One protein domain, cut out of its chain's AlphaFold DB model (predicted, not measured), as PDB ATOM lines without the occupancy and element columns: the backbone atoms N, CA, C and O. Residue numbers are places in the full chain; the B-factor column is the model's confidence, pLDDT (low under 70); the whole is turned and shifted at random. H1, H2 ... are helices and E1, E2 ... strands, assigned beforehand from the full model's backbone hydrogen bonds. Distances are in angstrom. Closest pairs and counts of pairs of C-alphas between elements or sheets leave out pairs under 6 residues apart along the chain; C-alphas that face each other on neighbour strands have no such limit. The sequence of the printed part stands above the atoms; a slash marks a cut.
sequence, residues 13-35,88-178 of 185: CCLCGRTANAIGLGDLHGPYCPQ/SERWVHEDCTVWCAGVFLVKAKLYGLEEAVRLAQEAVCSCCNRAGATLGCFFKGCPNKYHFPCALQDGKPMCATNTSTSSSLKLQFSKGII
ATOM      1  N   CYS A  13     -47.473   4.754  30.780       86.81
ATOM      2  CA  CYS A  13     -46.110   5.179  31.031       86.81
ATOM      3  C   CYS A  13     -45.336   5.204  29.709       86.81
ATOM      4  O   CYS A  13     -45.210   4.173  29.049       86.81
ATOM      5  N   CYS A  14     -44.738   6.340  29.355       87.38
ATOM      6  CA  CYS A  14     -43.956   6.468  28.124       87.38
ATOM      7  C   CYS A  14     -42.611   5.715  28.151       87.38
ATOM      8  O   CYS A  14     -41.906   5.705  27.149       87.38
ATOM      9  N   LEU A  15     -42.252   5.094  29.282       86.25
ATOM     10  CA  LEU A  15     -41.054   4.262  29.431       86.25
ATOM     11  C   LEU A  15     -41.397   2.767  29.394       86.25
ATOM     12  O   LEU A  15     -40.794   2.018  28.637       86.25
ATOM     13  N   CYS A  16     -42.374   2.311  30.184       86.50
ATOM     14  CA  CYS A  16     -42.700   0.882  30.272       86.50
ATOM     15  C   CYS A  16     -43.944   0.453  29.476       86.50
ATOM     16  O   CYS A  16     -44.216  -0.744  29.374       86.50
ATOM     17  N   GLY A  17     -44.721   1.401  28.944       85.69
ATOM     18  CA  GLY A  17     -45.945   1.138  28.184       85.69
ATOM     19  C   GLY A  17     -47.101   0.562  29.010       85.69
ATOM     20  O   GLY A  17     -48.058   0.053  28.434       85.69
ATOM     21  N   ARG A  18     -47.020   0.589  30.348       84.56
ATOM     22  CA  ARG A  18     -48.062   0.074  31.256       84.56
ATOM     23  C   ARG A  18     -48.920   1.206  31.823       84.56
ATOM     24  O   ARG A  18     -48.464   2.343  31.923       84.56
ATOM     25  N   THR A  19     -50.154   0.887  32.207       85.50
ATOM     26  CA  THR A  19     -51.108   1.821  32.829       85.50
ATOM     27  C   THR A  19     -50.762   2.120  34.297       85.50
ATOM     28  O   THR A  19     -49.946   1.426  34.907       85.50
ATOM     29  N   ALA A  20     -51.426   3.125  34.883       78.94
ATOM     30  CA  ALA A  20     -51.297   3.539  36.292       78.94
ATOM     31  C   ALA A  20     -51.605   2.445  37.332       78.94
ATOM     32  O   ALA A  20     -51.203   2.564  38.471       78.94
ATOM     33  N   ASN A  21     -52.275   1.353  36.958       73.19
ATOM     34  CA  ASN A  21     -52.677   0.311  37.914       73.19
ATOM     35  C   ASN A  21     -51.958  -1.021  37.673       73.19
ATOM     36  O   ASN A  21     -52.418  -2.077  38.106       73.19
ATOM     37  N   ALA A  22     -50.846  -1.004  36.937       76.31
ATOM     38  CA  ALA A  22     -50.029  -2.195  36.787       76.31
ATOM     39  C   ALA A  22     -49.431  -2.590  38.148       76.31
ATOM     40  O   ALA A  22     -48.836  -1.767  38.844       76.31
ATOM     41  N   ILE A  23     -49.601  -3.863  38.518       73.81
ATOM     42  CA  ILE A  23     -49.215  -4.408  39.827       73.81
ATOM     43  C   ILE A  23     -47.766  -4.024  40.161       73.81
ATOM     44  O   ILE A  23     -46.849  -4.340  39.401       73.81
ATOM     45  N   GLY A  24     -47.584  -3.360  41.306       73.19
ATOM     46  CA  GLY A  24     -46.274  -3.001  41.852       73.19
ATOM     47  C   GLY A  24     -45.597  -1.772  41.236       73.19
ATOM     48  O   GLY A  24     -44.433  -1.552  41.543       73.19
ATOM     49  N   LEU A  25     -46.275  -0.991  40.380       74.94
ATOM     50  CA  LEU A  25     -45.709   0.226  39.766       74.94
ATOM     51  C   LEU A  25     -46.315   1.544  40.262       74.94
ATOM     52  O   LEU A  25     -45.761   2.603  39.970       74.94
ATOM     53  N   GLY A  26     -47.426   1.481  41.000       78.94
ATOM     54  CA  GLY A  26     -48.141   2.672  41.459       78.94
ATOM     55  C   GLY A  26     -48.699   3.514  40.308       78.94
ATOM     56  O   GLY A  26     -48.686   3.092  39.151       78.94
ATOM     57  N   ASP A  27     -49.185   4.707  40.643       83.88
ATOM     58  CA  ASP A  27     -49.868   5.603  39.710       83.88
ATOM     59  C   ASP A  27     -48.931   6.233  38.659       83.88
ATOM     60  O   ASP A  27     -47.703   6.259  38.781       83.88
ATOM     61  N   LEU A  28     -49.527   6.778  37.592       82.50
ATOM     62  CA  LEU A  28     -48.800   7.599  36.624       82.50
ATOM     63  C   LEU A  28     -48.717   9.049  37.097       82.50
ATOM     64  O   LEU A  28     -49.733   9.691  37.353       82.50
ATOM     65  N   HIS A  29     -47.505   9.590  37.098       82.44
ATOM     66  CA  HIS A  29     -47.239  10.997  37.350       82.44
ATOM     67  C   HIS A  29     -47.118  11.754  36.025       82.44
ATOM     68  O   HIS A  29     -46.526  11.264  35.057       82.44
ATOM     69  N   GLY A  30     -47.681  12.958  35.986       75.94
ATOM     70  CA  GLY A  30     -47.732  13.799  34.797       75.94
ATOM     71  C   GLY A  30     -48.924  14.763  34.832       75.94
ATOM     72  O   GLY A  30     -49.612  14.846  35.852       75.94
ATOM     73  N   PRO A  31     -49.168  15.493  33.734       73.75
ATOM     74  CA  PRO A  31     -48.431  15.439  32.470       73.75
ATOM     75  C   PRO A  31     -47.087  16.188  32.524       73.75
ATOM     76  O   PRO A  31     -46.999  17.318  33.002       73.75
ATOM     77  N   TYR A  32     -46.033  15.574  31.982       78.00
ATOM     78  CA  TYR A  32     -44.763  16.243  31.700       78.00
ATOM     79  C   TYR A  32     -44.757  16.710  30.249       78.00
ATOM     80  O   TYR A  32     -44.766  15.896  29.323       78.00
ATOM     81  N   CYS A  33     -44.742  18.023  30.048       71.06
ATOM     82  CA  CYS A  33     -44.630  18.602  28.716       71.06
ATOM     83  C   CYS A  33     -43.146  18.751  28.344       71.06
ATOM     84  O   CYS A  33     -42.402  19.358  29.127       71.06
ATOM     85  N   PRO A  34     -42.700  18.244  27.177       59.62
ATOM     86  CA  PRO A  34     -41.377  18.574  26.664       59.62
ATOM     87  C   PRO A  34     -41.322  20.091  26.467       59.62
ATOM     88  O   PRO A  34     -42.211  20.695  25.862       59.62
ATOM     89  N   GLN A  35     -40.344  20.732  27.099       56.19
ATOM     90  CA  GLN A  35     -40.183  22.173  26.966       56.19
ATOM     91  C   GLN A  35     -39.651  22.458  25.558       56.19
ATOM     92  O   GLN A  35     -38.693  21.794  25.166       56.19
ATOM     93  N   SER A  88     -46.541  16.207  22.931       65.31
ATOM     94  CA  SER A  88     -47.554  15.352  23.532       65.31
ATOM     95  C   SER A  88     -47.233  15.084  25.005       65.31
ATOM     96  O   SER A  88     -46.119  14.677  25.340       65.31
ATOM     97  N   GLU A  89     -48.224  15.312  25.862       74.94
ATOM     98  CA  GLU A  89     -48.161  15.106  27.309       74.94
ATOM     99  C   GLU A  89     -47.596  13.718  27.645       74.94
ATOM    100  O   GLU A  89     -48.066  12.695  27.137       74.94
ATOM    101  N   ARG A  90     -46.545  13.674  28.470       83.25
ATOM    102  CA  ARG A  90     -45.889  12.425  28.879       83.25
ATOM    103  C   ARG A  90     -46.309  12.047  30.291       83.25
ATOM    104  O   ARG A  90     -46.278  12.879  31.195       83.25
ATOM    105  N   TRP A  91     -46.625  10.774  30.478       86.50
ATOM    106  CA  TRP A  91     -46.952  10.185  31.772       86.50
ATOM    107  C   TRP A  91     -45.923   9.117  32.105       86.50
ATOM    108  O   TRP A  91     -45.485   8.375  31.224       86.50
ATOM    109  N   VAL A  92     -45.509   9.041  33.363       86.50
ATOM    110  CA  VAL A  92     -44.470   8.108  33.810       86.50
ATOM    111  C   VAL A  92     -44.754   7.607  35.215       86.50
ATOM    112  O   VAL A  92     -45.203   8.367  36.065       86.50
ATOM    113  N   HIS A  93     -44.474   6.330  35.471       87.12
ATOM    114  CA  HIS A  93     -44.406   5.826  36.845       87.12
ATOM    115  C   HIS A  93     -43.220   6.451  37.569       87.12
ATOM    116  O   HIS A  93     -42.164   6.632  36.954       87.12
ATOM    117  N   GLU A  94     -43.373   6.703  38.869       84.19
ATOM    118  CA  GLU A  94     -42.307   7.245  39.718       84.19
ATOM    119  C   GLU A  94     -41.031   6.410  39.585       84.19
ATOM    120  O   GLU A  94     -39.981   6.925  39.192       84.19
ATOM    121  N   ASP A  95     -41.145   5.097  39.784       82.69
ATOM    122  CA  ASP A  95     -40.004   4.195  39.682       82.69
ATOM    123  C   ASP A  95     -39.413   4.157  38.270       82.69
ATOM    124  O   ASP A  95     -38.194   4.147  38.101       82.69
ATOM    125  N   CYS A  96     -40.244   4.204  37.224       83.44
ATOM    126  CA  CYS A  96     -39.723   4.230  35.858       83.44
ATOM    127  C   CYS A  96     -38.849   5.467  35.621       83.44
ATOM    128  O   CYS A  96     -37.824   5.354  34.962       83.44
ATOM    129  N   THR A  97     -39.210   6.624  36.178       83.62
ATOM    130  CA  THR A  97     -38.399   7.846  36.120       83.62
ATOM    131  C   THR A  97     -37.142   7.747  36.977       83.62
ATOM    132  O   THR A  97     -36.055   8.086  36.511       83.62
ATOM    133  N   VAL A  98     -37.271   7.263  38.215       82.31
ATOM    134  CA  VAL A  98     -36.157   7.137  39.166       82.31
ATOM    135  C   VAL A  98     -35.067   6.228  38.624       82.31
ATOM    136  O   VAL A  98     -33.889   6.515  38.805       82.31
ATOM    137  N   TRP A  99     -35.443   5.152  37.944       81.31
ATOM    138  CA  TRP A  99     -34.512   4.152  37.441       81.31
ATOM    139  C   TRP A  99     -34.062   4.410  35.996       81.31
ATOM    140  O   TRP A  99     -33.176   3.721  35.494       81.31
ATOM    141  N   CYS A 100     -34.616   5.422  35.327       82.38
ATOM    142  CA  CYS A 100     -34.231   5.777  33.970       82.38
ATOM    143  C   CYS A 100     -32.921   6.577  33.933       82.38
ATOM    144  O   CYS A 100     -32.760   7.584  34.630       82.38
ATOM    145  N   ALA A 101     -31.990   6.143  33.080       79.00
ATOM    146  CA  ALA A 101     -30.749   6.861  32.812       79.00
ATOM    147  C   ALA A 101     -31.026   8.215  32.141       79.00
ATOM    148  O   ALA A 101     -31.848   8.306  31.232       79.00
ATOM    149  N   GLY A 102     -30.311   9.263  32.557       76.81
ATOM    150  CA  GLY A 102     -30.409  10.587  31.931       76.81
ATOM    151  C   GLY A 102     -31.640  11.407  32.329       76.81
ATOM    152  O   GLY A 102     -31.754  12.547  31.888       76.81
ATOM    153  N   VAL A 103     -32.518  10.885  33.194       82.81
ATOM    154  CA  VAL A 103     -33.681  11.621  33.712       82.81
ATOM    155  C   VAL A 103     -33.393  12.160  35.106       82.81
ATOM    156  O   VAL A 103     -32.926  11.436  35.979       82.81
ATOM    157  N   PHE A 104     -33.676  13.434  35.353       78.75
ATOM    158  CA  PHE A 104     -33.402  14.062  36.645       78.75
ATOM    159  C   PHE A 104     -34.524  15.003  37.071       78.75
ATOM    160  O   PHE A 104     -35.145  15.673  36.247       78.75
ATOM    161  N   LEU A 105     -34.776  15.042  38.382       73.88
ATOM    162  CA  LEU A 105     -35.770  15.905  39.012       73.88
ATOM    163  C   LEU A 105     -35.059  17.058  39.723       73.88
ATOM    164  O   LEU A 105     -34.296  16.839  40.660       73.88
ATOM    165  N   VAL A 106     -35.331  18.294  39.306       75.00
ATOM    166  CA  VAL A 106     -34.789  19.505  39.938       75.00
ATOM    167  C   VAL A 106     -35.941  20.447  40.240       75.00
ATOM    168  O   VAL A 106     -36.676  20.829  39.336       75.00
ATOM    169  N   LYS A 107     -36.109  20.826  41.515       76.38
ATOM    170  CA  LYS A 107     -37.186  21.728  41.972       76.38
ATOM    171  C   LYS A 107     -38.573  21.309  41.444       76.38
ATOM    172  O   LYS A 107     -39.305  22.130  40.906       76.38
ATOM    173  N   ALA A 108     -38.897  20.019  41.569       71.12
ATOM    174  CA  ALA A 108     -40.138  19.407  41.073       71.12
ATOM    175  C   ALA A 108     -40.339  19.428  39.539       71.12
ATOM    176  O   ALA A 108     -41.431  19.138  39.061       71.12
ATOM    177  N   LYS A 109     -39.295  19.717  38.752       70.12
ATOM    178  CA  LYS A 109     -39.324  19.656  37.285       70.12
ATOM    179  C   LYS A 109     -38.464  18.503  36.772       70.12
ATOM    180  O   LYS A 109     -37.321  18.354  37.206       70.12
ATOM    181  N   LEU A 110     -39.023  17.691  35.870       74.19
ATOM    182  CA  LEU A 110     -38.295  16.619  35.191       74.19
ATOM    183  C   LEU A 110     -37.548  17.140  33.968       74.19
ATOM    184  O   LEU A 110     -38.071  17.932  33.185       74.19
ATOM    185  N   TYR A 111     -36.339  16.629  33.797       79.56
ATOM    186  CA  TYR A 111     -35.439  16.938  32.698       79.56
ATOM    187  C   TYR A 111     -34.881  15.649  32.105       79.56
ATOM    188  O   TYR A 111     -34.815  14.627  32.785       79.56
ATOM    189  N   GLY A 112     -34.496  15.701  30.828       82.69
ATOM    190  CA  GLY A 112     -33.925  14.558  30.109       82.69
ATOM    191  C   GLY A 112     -34.920  13.444  29.770       82.69
ATOM    192  O   GLY A 112     -34.540  12.477  29.125       82.69
ATOM    193  N   LEU A 113     -36.200  13.580  30.144       82.19
ATOM    194  CA  LEU A 113     -37.235  12.579  29.864       82.19
ATOM    195  C   LEU A 113     -37.449  12.357  28.361       82.19
ATOM    196  O   LEU A 113     -37.618  11.221  27.936       82.19
ATOM    197  N   GLU A 114     -37.442  13.419  27.559       85.62
ATOM    198  CA  GLU A 114     -37.631  13.312  26.109       85.62
ATOM    199  C   GLU A 114     -36.498  12.532  25.442       85.62
ATOM    200  O   GLU A 114     -36.754  11.575  24.715       85.62
ATOM    201  N   GLU A 115     -35.254  12.881  25.767       84.56
ATOM    202  CA  GLU A 115     -34.080  12.175  25.259       84.56
ATOM    203  C   GLU A 115     -34.048  10.726  25.748       84.56
ATOM    204  O   GLU A 115     -33.788   9.808  24.975       84.56
ATOM    205  N   ALA A 116     -34.398  10.488  27.012       86.25
ATOM    206  CA  ALA A 116     -34.483   9.142  27.550       86.25
ATOM    207  C   ALA A 116     -35.547   8.292  26.841       86.25
ATOM    208  O   ALA A 116     -35.291   7.130  26.539       86.25
ATOM    209  N   VAL A 117     -36.719   8.860  26.533       86.62
ATOM    210  CA  VAL A 117     -37.761   8.184  25.746       86.62
ATOM    211  C   VAL A 117     -37.265   7.904  24.329       86.62
ATOM    212  O   VAL A 117     -37.457   6.793  23.842       86.62
ATOM    213  N   ARG A 118     -36.596   8.868  23.686       86.50
ATOM    214  CA  ARG A 118     -36.012   8.700  22.350       86.50
ATOM    215  C   ARG A 118     -35.015   7.539  22.322       86.50
ATOM    216  O   ARG A 118     -35.137   6.652  21.489       86.50
ATOM    217  N   LEU A 119     -34.089   7.491  23.279       85.50
ATOM    218  CA  LEU A 119     -33.128   6.391  23.413       85.50
ATOM    219  C   LEU A 119     -33.815   5.055  23.739       85.50
ATOM    220  O   LEU A 119     -33.415   4.004  23.243       85.50
ATOM    221  N   ALA A 120     -34.869   5.078  24.557       86.69
ATOM    222  CA  ALA A 120     -35.615   3.881  24.929       86.69
ATOM    223  C   ALA A 120     -36.368   3.258  23.742       86.69
ATOM    224  O   ALA A 120     -36.577   2.046  23.733       86.69
ATOM    225  N   GLN A 121     -36.766   4.052  22.742       85.50
ATOM    226  CA  GLN A 121     -37.435   3.553  21.532       85.50
ATOM    227  C   GLN A 121     -36.539   2.617  20.716       85.50
ATOM    228  O   GLN A 121     -37.035   1.666  20.117       85.50
ATOM    229  N   GLU A 122     -35.228   2.846  20.735       86.19
ATOM    230  CA  GLU A 122     -34.242   2.013  20.039       86.19
ATOM    231  C   GLU A 122     -33.865   0.756  20.850       86.19
ATOM    232  O   GLU A 122     -33.284  -0.190  20.318       86.19
ATOM    233  N   ALA A 123     -34.205   0.717  22.144       87.31
ATOM    234  CA  ALA A 123     -33.830  -0.353  23.059       87.31
ATOM    235  C   ALA A 123     -34.984  -1.336  23.324       87.31
ATOM    236  O   ALA A 123     -36.027  -0.987  23.887       87.31
ATOM    237  N   VAL A 124     -34.758  -2.608  22.986       88.81
ATOM    238  CA  VAL A 124     -35.723  -3.700  23.185       88.81
ATOM    239  C   VAL A 124     -35.469  -4.423  24.505       88.81
ATOM    240  O   VAL A 124     -34.340  -4.776  24.842       88.81
ATOM    241  N   CYS A 125     -36.542  -4.665  25.256       88.00
ATOM    242  CA  CYS A 125     -36.500  -5.388  26.518       88.00
ATOM    243  C   CYS A 125     -36.252  -6.884  26.293       88.00
ATOM    244  O   CYS A 125     -37.069  -7.550  25.666       88.00
ATOM    245  N   SER A 126     -35.197  -7.446  26.879       89.19
ATOM    246  CA  SER A 126     -34.857  -8.870  26.734       89.19
ATOM    247  C   SER A 126     -35.845  -9.827  27.423       89.19
ATOM    248  O   SER A 126     -35.800 -11.022  27.161       89.19
ATOM    249  N   CYS A 127     -36.724  -9.324  28.297       86.44
ATOM    250  CA  CYS A 127     -37.751 -10.113  28.995       86.44
ATOM    251  C   CYS A 127     -39.063 -10.191  28.197       86.44
ATOM    252  O   CYS A 127     -39.578 -11.273  27.938       86.44
ATOM    253  N   CYS A 128     -39.609  -9.041  27.777       86.25
ATOM    254  CA  CYS A 128     -40.926  -8.971  27.127       86.25
ATOM    255  C   CYS A 128     -40.873  -8.669  25.621       86.25
ATOM    256  O   CYS A 128     -41.917  -8.618  24.974       86.25
ATOM    257  N   ASN A 129     -39.675  -8.446  25.074       86.75
ATOM    258  CA  ASN A 129     -39.398  -8.178  23.662       86.75
ATOM    259  C   ASN A 129     -40.112  -6.944  23.077       86.75
ATOM    260  O   ASN A 129     -40.436  -6.897  21.893       86.75
ATOM    261  N   ARG A 130     -40.373  -5.934  23.916       85.88
ATOM    262  CA  ARG A 130     -40.971  -4.645  23.520       85.88
ATOM    263  C   ARG A 130     -39.969  -3.505  23.695       85.88
ATOM    264  O   ARG A 130     -39.116  -3.575  24.581       85.88
ATOM    265  N   ALA A 131     -40.097  -2.461  22.878       84.44
ATOM    266  CA  ALA A 131     -39.310  -1.231  22.996       84.44
ATOM    267  C   ALA A 131     -39.594  -0.482  24.317       84.44
ATOM    268  O   ALA A 131     -40.575  -0.767  25.011       84.44
ATOM    269  N   GLY A 132     -38.737   0.474  24.674       85.38
ATOM    270  CA  GLY A 132     -38.851   1.275  25.900       85.38
ATOM    271  C   GLY A 132     -37.894   0.846  27.018       85.38
ATOM    272  O   GLY A 132     -38.019   1.288  28.160       85.38
ATOM    273  N   ALA A 133     -36.943  -0.045  26.736       86.81
ATOM    274  CA  ALA A 133     -36.064  -0.599  27.758       86.81
ATOM    275  C   ALA A 133     -34.948   0.384  28.146       86.81
ATOM    276  O   ALA A 133     -34.006   0.605  27.390       86.81
ATOM    277  N   THR A 134     -35.022   0.946  29.351       85.88
ATOM    278  CA  THR A 134     -34.058   1.952  29.836       85.88
ATOM    279  C   THR A 134     -33.038   1.418  30.831       85.88
ATOM    280  O   THR A 134     -32.048   2.096  31.103       85.88
ATOM    281  N   LEU A 135     -33.231   0.206  31.354       86.25
ATOM    282  CA  LEU A 135     -32.300  -0.395  32.302       86.25
ATOM    283  C   LEU A 135     -31.304  -1.313  31.624       86.25
ATOM    284  O   LEU A 135     -31.691  -2.244  30.924       86.25
ATOM    285  N   GLY A 136     -30.020  -1.093  31.888       84.75
ATOM    286  CA  GLY A 136     -28.963  -2.021  31.506       84.75
ATOM    287  C   GLY A 136     -28.766  -3.132  32.537       84.75
ATOM    288  O   GLY A 136     -29.024  -2.968  33.732       84.75
ATOM    289  N   CYS A 137     -28.258  -4.266  32.065       80.38
ATOM    290  CA  CYS A 137     -27.706  -5.299  32.933       80.38
ATOM    291  C   CYS A 137     -26.524  -4.755  33.760       80.38
ATOM    292  O   CYS A 137     -25.767  -3.900  33.296       80.38
ATOM    293  N   PHE A 138     -26.341  -5.272  34.978       79.75
ATOM    294  CA  PHE A 138     -25.214  -4.907  35.842       79.75
ATOM    295  C   PHE A 138     -23.842  -5.296  35.258       79.75
ATOM    296  O   PHE A 138     -22.849  -4.598  35.472       79.75
ATOM    297  N   PHE A 139     -23.767  -6.393  34.499       76.62
ATOM    298  CA  PHE A 139     -22.512  -6.866  33.915       76.62
ATOM    299  C   PHE A 139     -22.031  -5.949  32.783       76.62
ATOM    300  O   PHE A 139     -22.737  -5.723  31.797       76.62
ATOM    301  N   LYS A 140     -20.788  -5.459  32.897       79.19
ATOM    302  CA  LYS A 140     -20.149  -4.625  31.868       79.19
ATOM    303  C   LYS A 140     -20.118  -5.355  30.523       79.19
ATOM    304  O   LYS A 140     -19.733  -6.517  30.457       79.19
ATOM    305  N   GLY A 141     -20.509  -4.658  29.458       80.31
ATOM    306  CA  GLY A 141     -20.541  -5.208  28.099       80.31
ATOM    307  C   GLY A 141     -21.740  -6.114  27.795       80.31
ATOM    308  O   GLY A 141     -21.884  -6.551  26.659       80.31
ATOM    309  N   CYS A 142     -22.628  -6.376  28.761       82.00
ATOM    310  CA  CYS A 142     -23.860  -7.103  28.483       82.00
ATOM    311  C   CYS A 142     -24.814  -6.218  27.652       82.00
ATOM    312  O   CYS A 142     -25.151  -5.112  28.089       82.00
ATOM    313  N   PRO A 143     -25.279  -6.677  26.474       84.50
ATOM    314  CA  PRO A 143     -26.156  -5.881  25.619       84.50
ATOM    315  C   PRO A 143     -27.595  -5.820  26.146       84.50
ATOM    316  O   PRO A 143     -28.371  -4.979  25.690       84.50
ATOM    317  N   ASN A 144     -27.951  -6.684  27.104       86.94
ATOM    318  CA  ASN A 144     -29.322  -6.832  27.571       86.94
ATOM    319  C   ASN A 144     -29.840  -5.548  28.221       86.94
ATOM    320  O   ASN A 144     -29.195  -4.941  29.087       86.94
ATOM    321  N   LYS A 145     -31.047  -5.178  27.800       87.25
ATOM    322  CA  LYS A 145     -31.806  -4.031  28.286       87.25
ATOM    323  C   LYS A 145     -33.145  -4.529  28.807       87.25
ATOM    324  O   LYS A 145     -33.695  -5.494  28.281       87.25
ATOM    325  N   TYR A 146     -33.694  -3.871  29.817       86.56
ATOM    326  CA  TYR A 146     -34.968  -4.255  30.415       86.56
ATOM    327  C   TYR A 146     -35.812  -3.026  30.751       86.56
ATOM    328  O   TYR A 146     -35.292  -1.939  31.014       86.56
ATOM    329  N   HIS A 147     -37.133  -3.196  30.783       88.06
ATOM    330  CA  HIS A 147     -37.987  -2.272  31.529       88.06
ATOM    331  C   HIS A 147     -37.751  -2.474  33.025       88.06
ATOM    332  O   HIS A 147     -37.515  -3.602  33.460       88.06
ATOM    333  N   PHE A 148     -37.923  -1.417  33.819       84.19
ATOM    334  CA  PHE A 148     -37.943  -1.517  35.281       84.19
ATOM    335  C   PHE A 148     -38.820  -2.664  35.815       84.19
ATOM    336  O   PHE A 148     -38.284  -3.552  36.478       84.19
ATOM    337  N   PRO A 149     -40.116  -2.762  35.463       85.12
ATOM    338  CA  PRO A 149     -40.941  -3.866  35.946       85.12
ATOM    339  C   PRO A 149     -40.493  -5.254  35.478       85.12
ATOM    340  O   PRO A 149     -40.748  -6.234  36.168       85.12
ATOM    341  N   CYS A 150     -39.875  -5.367  34.302       84.00
ATOM    342  CA  CYS A 150     -39.423  -6.661  33.792       84.00
ATOM    343  C   CYS A 150     -38.190  -7.156  34.555       84.00
ATOM    344  O   CYS A 150     -38.079  -8.337  34.860       84.00
ATOM    345  N   ALA A 151     -37.297  -6.238  34.922       84.69
ATOM    346  CA  ALA A 151     -36.139  -6.551  35.744       84.69
ATOM    347  C   ALA A 151     -36.513  -7.076  37.138       84.69
ATOM    348  O   ALA A 151     -35.867  -7.997  37.635       84.69
ATOM    349  N   LEU A 152     -37.574  -6.519  37.736       81.00
ATOM    350  CA  LEU A 152     -38.109  -6.984  39.018       81.00
ATOM    351  C   LEU A 152     -38.672  -8.408  38.936       81.00
ATOM    352  O   LEU A 152     -38.503  -9.181  39.871       81.00
ATOM    353  N   GLN A 153     -39.334  -8.754  37.829       76.44
ATOM    354  CA  GLN A 153     -39.931 -10.081  37.635       76.44
ATOM    355  C   GLN A 153     -38.872 -11.160  37.395       76.44
ATOM    356  O   GLN A 153     -38.971 -12.248  37.953       76.44
ATOM    357  N   ASP A 154     -37.838 -10.845  36.614       68.44
ATOM    358  CA  ASP A 154     -36.779 -11.797  36.266       68.44
ATOM    359  C   ASP A 154     -35.674 -11.908  37.337       68.44
ATOM    360  O   ASP A 154     -34.709 -12.655  37.146       68.44
ATOM    361  N   GLY A 155     -35.760 -11.132  38.428       66.31
ATOM    362  CA  GLY A 155     -34.754 -11.100  39.498       66.31
ATOM    363  C   GLY A 155     -33.354 -10.720  39.005       66.31
ATOM    364  O   GLY A 155     -32.353 -11.203  39.534       66.31
ATOM    365  N   LYS A 156     -33.253  -9.912  37.939       64.06
ATOM    366  CA  LYS A 156     -31.963  -9.584  37.318       64.06
ATOM    367  C   LYS A 156     -31.255  -8.472  38.100       64.06
ATOM    368  O   LYS A 156     -31.886  -7.464  38.415       64.06
ATOM    369  N   PRO A 157     -29.938  -8.585  38.358       63.00
ATOM    370  CA  PRO A 157     -29.159  -7.468  38.877       63.00
ATOM    371  C   PRO A 157     -29.031  -6.383  37.797       63.00
ATOM    372  O   PRO A 157     -28.547  -6.630  36.687       63.00
ATOM    373  N   MET A 158     -29.460  -5.165  38.129       68.56
ATOM    374  CA  MET A 158     -29.551  -4.040  37.192       68.56
ATOM    375  C   MET A 158     -28.499  -2.978  37.501       68.56
ATOM    376  O   MET A 158     -28.156  -2.758  38.663       68.56
ATOM    377  N   CYS A 159     -28.004  -2.276  36.479       63.22
ATOM    378  CA  CYS A 159     -27.153  -1.112  36.713       63.22
ATOM    379  C   CYS A 159     -28.012   0.098  37.130       63.22
ATOM    380  O   CYS A 159     -28.851   0.589  36.376       63.22
ATOM    381  N   ALA A 160     -27.816   0.592  38.354       55.91
ATOM    382  CA  ALA A 160     -28.432   1.837  38.804       55.91
ATOM    383  C   ALA A 160     -27.652   3.018  38.206       55.91
ATOM    384  O   ALA A 160     -26.510   3.257  38.593       55.91
ATOM    385  N   THR A 161     -28.233   3.746  37.252       51.47
ATOM    386  CA  THR A 161     -27.555   4.873  36.575       51.47
ATOM    387  C   THR A 161     -28.030   6.253  37.033       51.47
ATOM    388  O   THR A 161     -27.418   7.250  36.664       51.47
ATOM    389  N   ASN A 162     -29.069   6.344  37.873       48.31
ATOM    390  CA  ASN A 162     -29.613   7.623  38.331       48.31
ATOM    391  C   ASN A 162     -29.432   7.822  39.846       48.31
ATOM    392  O   ASN A 162     -30.150   7.260  40.675       48.31
ATOM    393  N   THR A 163     -28.468   8.656  40.231       46.62
ATOM    394  CA  THR A 163     -28.162   8.991  41.631       46.62
ATOM    395  C   THR A 163     -28.965  10.183  42.171       46.62
ATOM    396  O   THR A 163     -28.908  10.433  43.371       46.62
ATOM    397  N   SER A 164     -29.828  10.828  41.377       43.62
ATOM    398  CA  SER A 164     -30.328  12.185  41.671       43.62
ATOM    399  C   SER A 164     -31.557  12.314  42.592       43.62
ATOM    400  O   SER A 164     -31.864  13.416  43.035       43.62
ATOM    401  N   THR A 165     -32.266  11.236  42.939       43.31
ATOM    402  CA  THR A 165     -33.292  11.246  44.009       43.31
ATOM    403  C   THR A 165     -32.688  10.872  45.364       43.31
ATOM    404  O   THR A 165     -31.864   9.959  45.429       43.31
ATOM    405  N   SER A 166     -33.064  11.608  46.420       37.53
ATOM    406  CA  SER A 166     -32.366  11.668  47.715       37.53
ATOM    407  C   SER A 166     -31.844  10.317  48.228       37.53
ATOM    408  O   SER A 166     -32.540   9.298  48.220       37.53
ATOM    409  N   SER A 167     -30.606  10.340  48.718       43.78
ATOM    410  CA  SER A 167     -29.829   9.204  49.223       43.78
ATOM    411  C   SER A 167     -30.560   8.339  50.265       43.78
ATOM    412  O   SER A 167     -30.216   7.173  50.442       43.78
ATOM    413  N   SER A 168     -31.593   8.872  50.922       40.56
ATOM    414  CA  SER A 168     -32.362   8.190  51.970       40.56
ATOM    415  C   SER A 168     -33.427   7.220  51.439       40.56
ATOM    416  O   SER A 168     -33.667   6.192  52.067       40.56
ATOM    417  N   LEU A 169     -34.026   7.484  50.270       41.44
ATOM    418  CA  LEU A 169     -35.006   6.580  49.636       41.44
ATOM    419  C   LEU A 169     -34.319   5.396  48.936       41.44
ATOM    420  O   LEU A 169     -34.814   4.270  48.959       41.44
ATOM    421  N   LYS A 170     -33.109   5.616  48.404       49.16
ATOM    422  CA  LYS A 170     -32.290   4.576  47.761       49.16
ATOM    423  C   LYS A 170     -31.793   3.501  48.730       49.16
ATOM    424  O   LYS A 170     -31.698   2.344  48.333       49.16
ATOM    425  N   LEU A 171     -31.503   3.836  49.990       41.59
ATOM    426  CA  LEU A 171     -30.982   2.887  50.989       41.59
ATOM    427  C   LEU A 171     -32.023   1.894  51.526       41.59
ATOM    428  O   LEU A 171     -31.639   0.866  52.078       41.59
ATOM    429  N   GLN A 172     -33.319   2.178  51.377       37.75
ATOM    430  CA  GLN A 172     -34.386   1.248  51.764       37.75
ATOM    431  C   GLN A 172     -34.678   0.232  50.642       37.75
ATOM    432  O   GLN A 172     -34.846  -0.948  50.929       37.75
ATOM    433  N   PHE A 173     -34.618   0.639  49.367       39.75
ATOM    434  CA  PHE A 173     -34.875  -0.253  48.222       39.75
ATOM    435  C   PHE A 173     -33.641  -1.016  47.712       39.75
ATOM    436  O   PHE A 173     -33.752  -2.173  47.302       39.75
ATOM    437  N   SER A 174     -32.441  -0.428  47.795       39.53
ATOM    438  CA  SER A 174     -31.190  -1.146  47.476       39.53
ATOM    439  C   SER A 174     -30.939  -2.328  48.416       39.53
ATOM    440  O   SER A 174     -30.377  -3.326  47.982       39.53
ATOM    441  N   LYS A 175     -31.436  -2.281  49.659       37.50
ATOM    442  CA  LYS A 175     -31.373  -3.419  50.590       37.50
ATOM    443  C   LYS A 175     -32.253  -4.605  50.185       37.50
ATOM    444  O   LYS A 175     -31.997  -5.693  50.669       37.50
ATOM    445  N   GLY A 176     -33.246  -4.423  49.313       36.91
ATOM    446  CA  GLY A 176     -34.085  -5.519  48.810       36.91
ATOM    447  C   GLY A 176     -33.635  -6.082  47.458       36.91
ATOM    448  O   GLY A 176     -33.739  -7.279  47.231       36.91
ATOM    449  N   ILE A 177     -33.101  -5.239  46.565       42.53
ATOM    450  CA  ILE A 177     -32.734  -5.640  45.191       42.53
ATOM    451  C   ILE A 177     -31.246  -6.021  45.062       42.53
ATOM    452  O   ILE A 177     -30.892  -6.822  44.203       42.53
ATOM    453  N   ILE A 178     -30.364  -5.500  45.928       41.34
ATOM    454  CA  ILE A 178     -28.934  -5.876  45.949       41.34
ATOM    455  C   ILE A 178     -28.676  -7.094  46.863       41.34
ATOM    456  O   ILE A 178     -27.677  -7.783  46.685       41.34
TER     457      ILE A 178
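AT A GLANCE: This is residues 13 to 35 and 88 to 178 of the 185 residues of the protein "PHD-type domain-containing protein" of Pygocentrus nattereri (UniProt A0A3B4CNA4). Short pieces and long loops gather round a small helix, H1, which lies nearest the middle: a two-strand ribbon, E1 with E2, and a small hairpin, E3 with E4, lie round it, as do the helices H2 and H3. The last helix, H4, is set off from these parts at the end of a long link, and the link from H2 to H3 folds back on itself. The printed part has 114 residues, with four named helices and four named strands in the order E1 E2 H1 E3 E4 H2 H3 H4; each sheet is two antiparallel strands, and the class is mixed, helices and strands, with only 48 residues in named elements, under half. The whole is compact, with a radius of gyration of the C-alphas of 13.3 A, and rounded, spanning 34 by 32 by 28 A.

HOW THE PARTS SIT: Look first at E1, residues 28 to 32, and E2, residues 90 to 93: they are antiparallel neighbours at 150 degrees, with N 29 and O 92 within hydrogen-bond range at 2.8 A. H1, residues 94 to 98, follows E2 by a tight link; its closest C-alphas to E1 are those of Glu 94 and His 29, 6.6 A apart. Next comes the hairpin of E3, residues 104 to 106, and E4, residues 109 to 111, antiparallel at 145 degrees, where N 106 and O 109 are 2.9 A apart. H1 is close to but not clearly touching H2, residues 113 to 122, the closest C-alphas being those of Thr 97 and Leu 113 at 7.9 A. H1 is also close to but not clearly touching H3, residues 148 to 153, with the C-alphas of Cys 96 and Phe 148 closest at 6.0 A. H4, residues 167 to 178, is apart from H3, but only just, at 8.3 A. Every O i to N i+4 pair is within hydrogen-bond range in H1 and H3, 5 of 6 in H2, and 3 of 8 in H4, which has 1 of 9 O i to N i+3 pairs within range.

IN THESE COORDINATES: Find C-alpha 28 at (-48.800, 7.599, 36.624), where E1 begins; it runs 10.7 A, and E2 10.5 A. H1 spans 6.2 A, E3 6.5 A and E4 6.6 A. From C-alpha 113 at (-37.235, 12.579, 29.864), H2 runs 14.7 A. H3 covers 9.1 A, and H4 runs 15.5 A to C-alpha 178 at (-28.934, -5.876, 45.949).

THE WHOLE: The C-alphas farthest apart are those of Ser 88 and Lys 175, at 36.7 A. Residues 36 to 87 are not printed, and C-alphas 35 and 88 are 10.6 A apart across this cut. The links H2 to H3 and H3 to H4 are long; in the first, residues 135 to 136 pair antiparallel with 145 to 146. The mean pLDDT of the printed part is 74.3, with residues 34 to 35, 88 and 154 to 178 under 70.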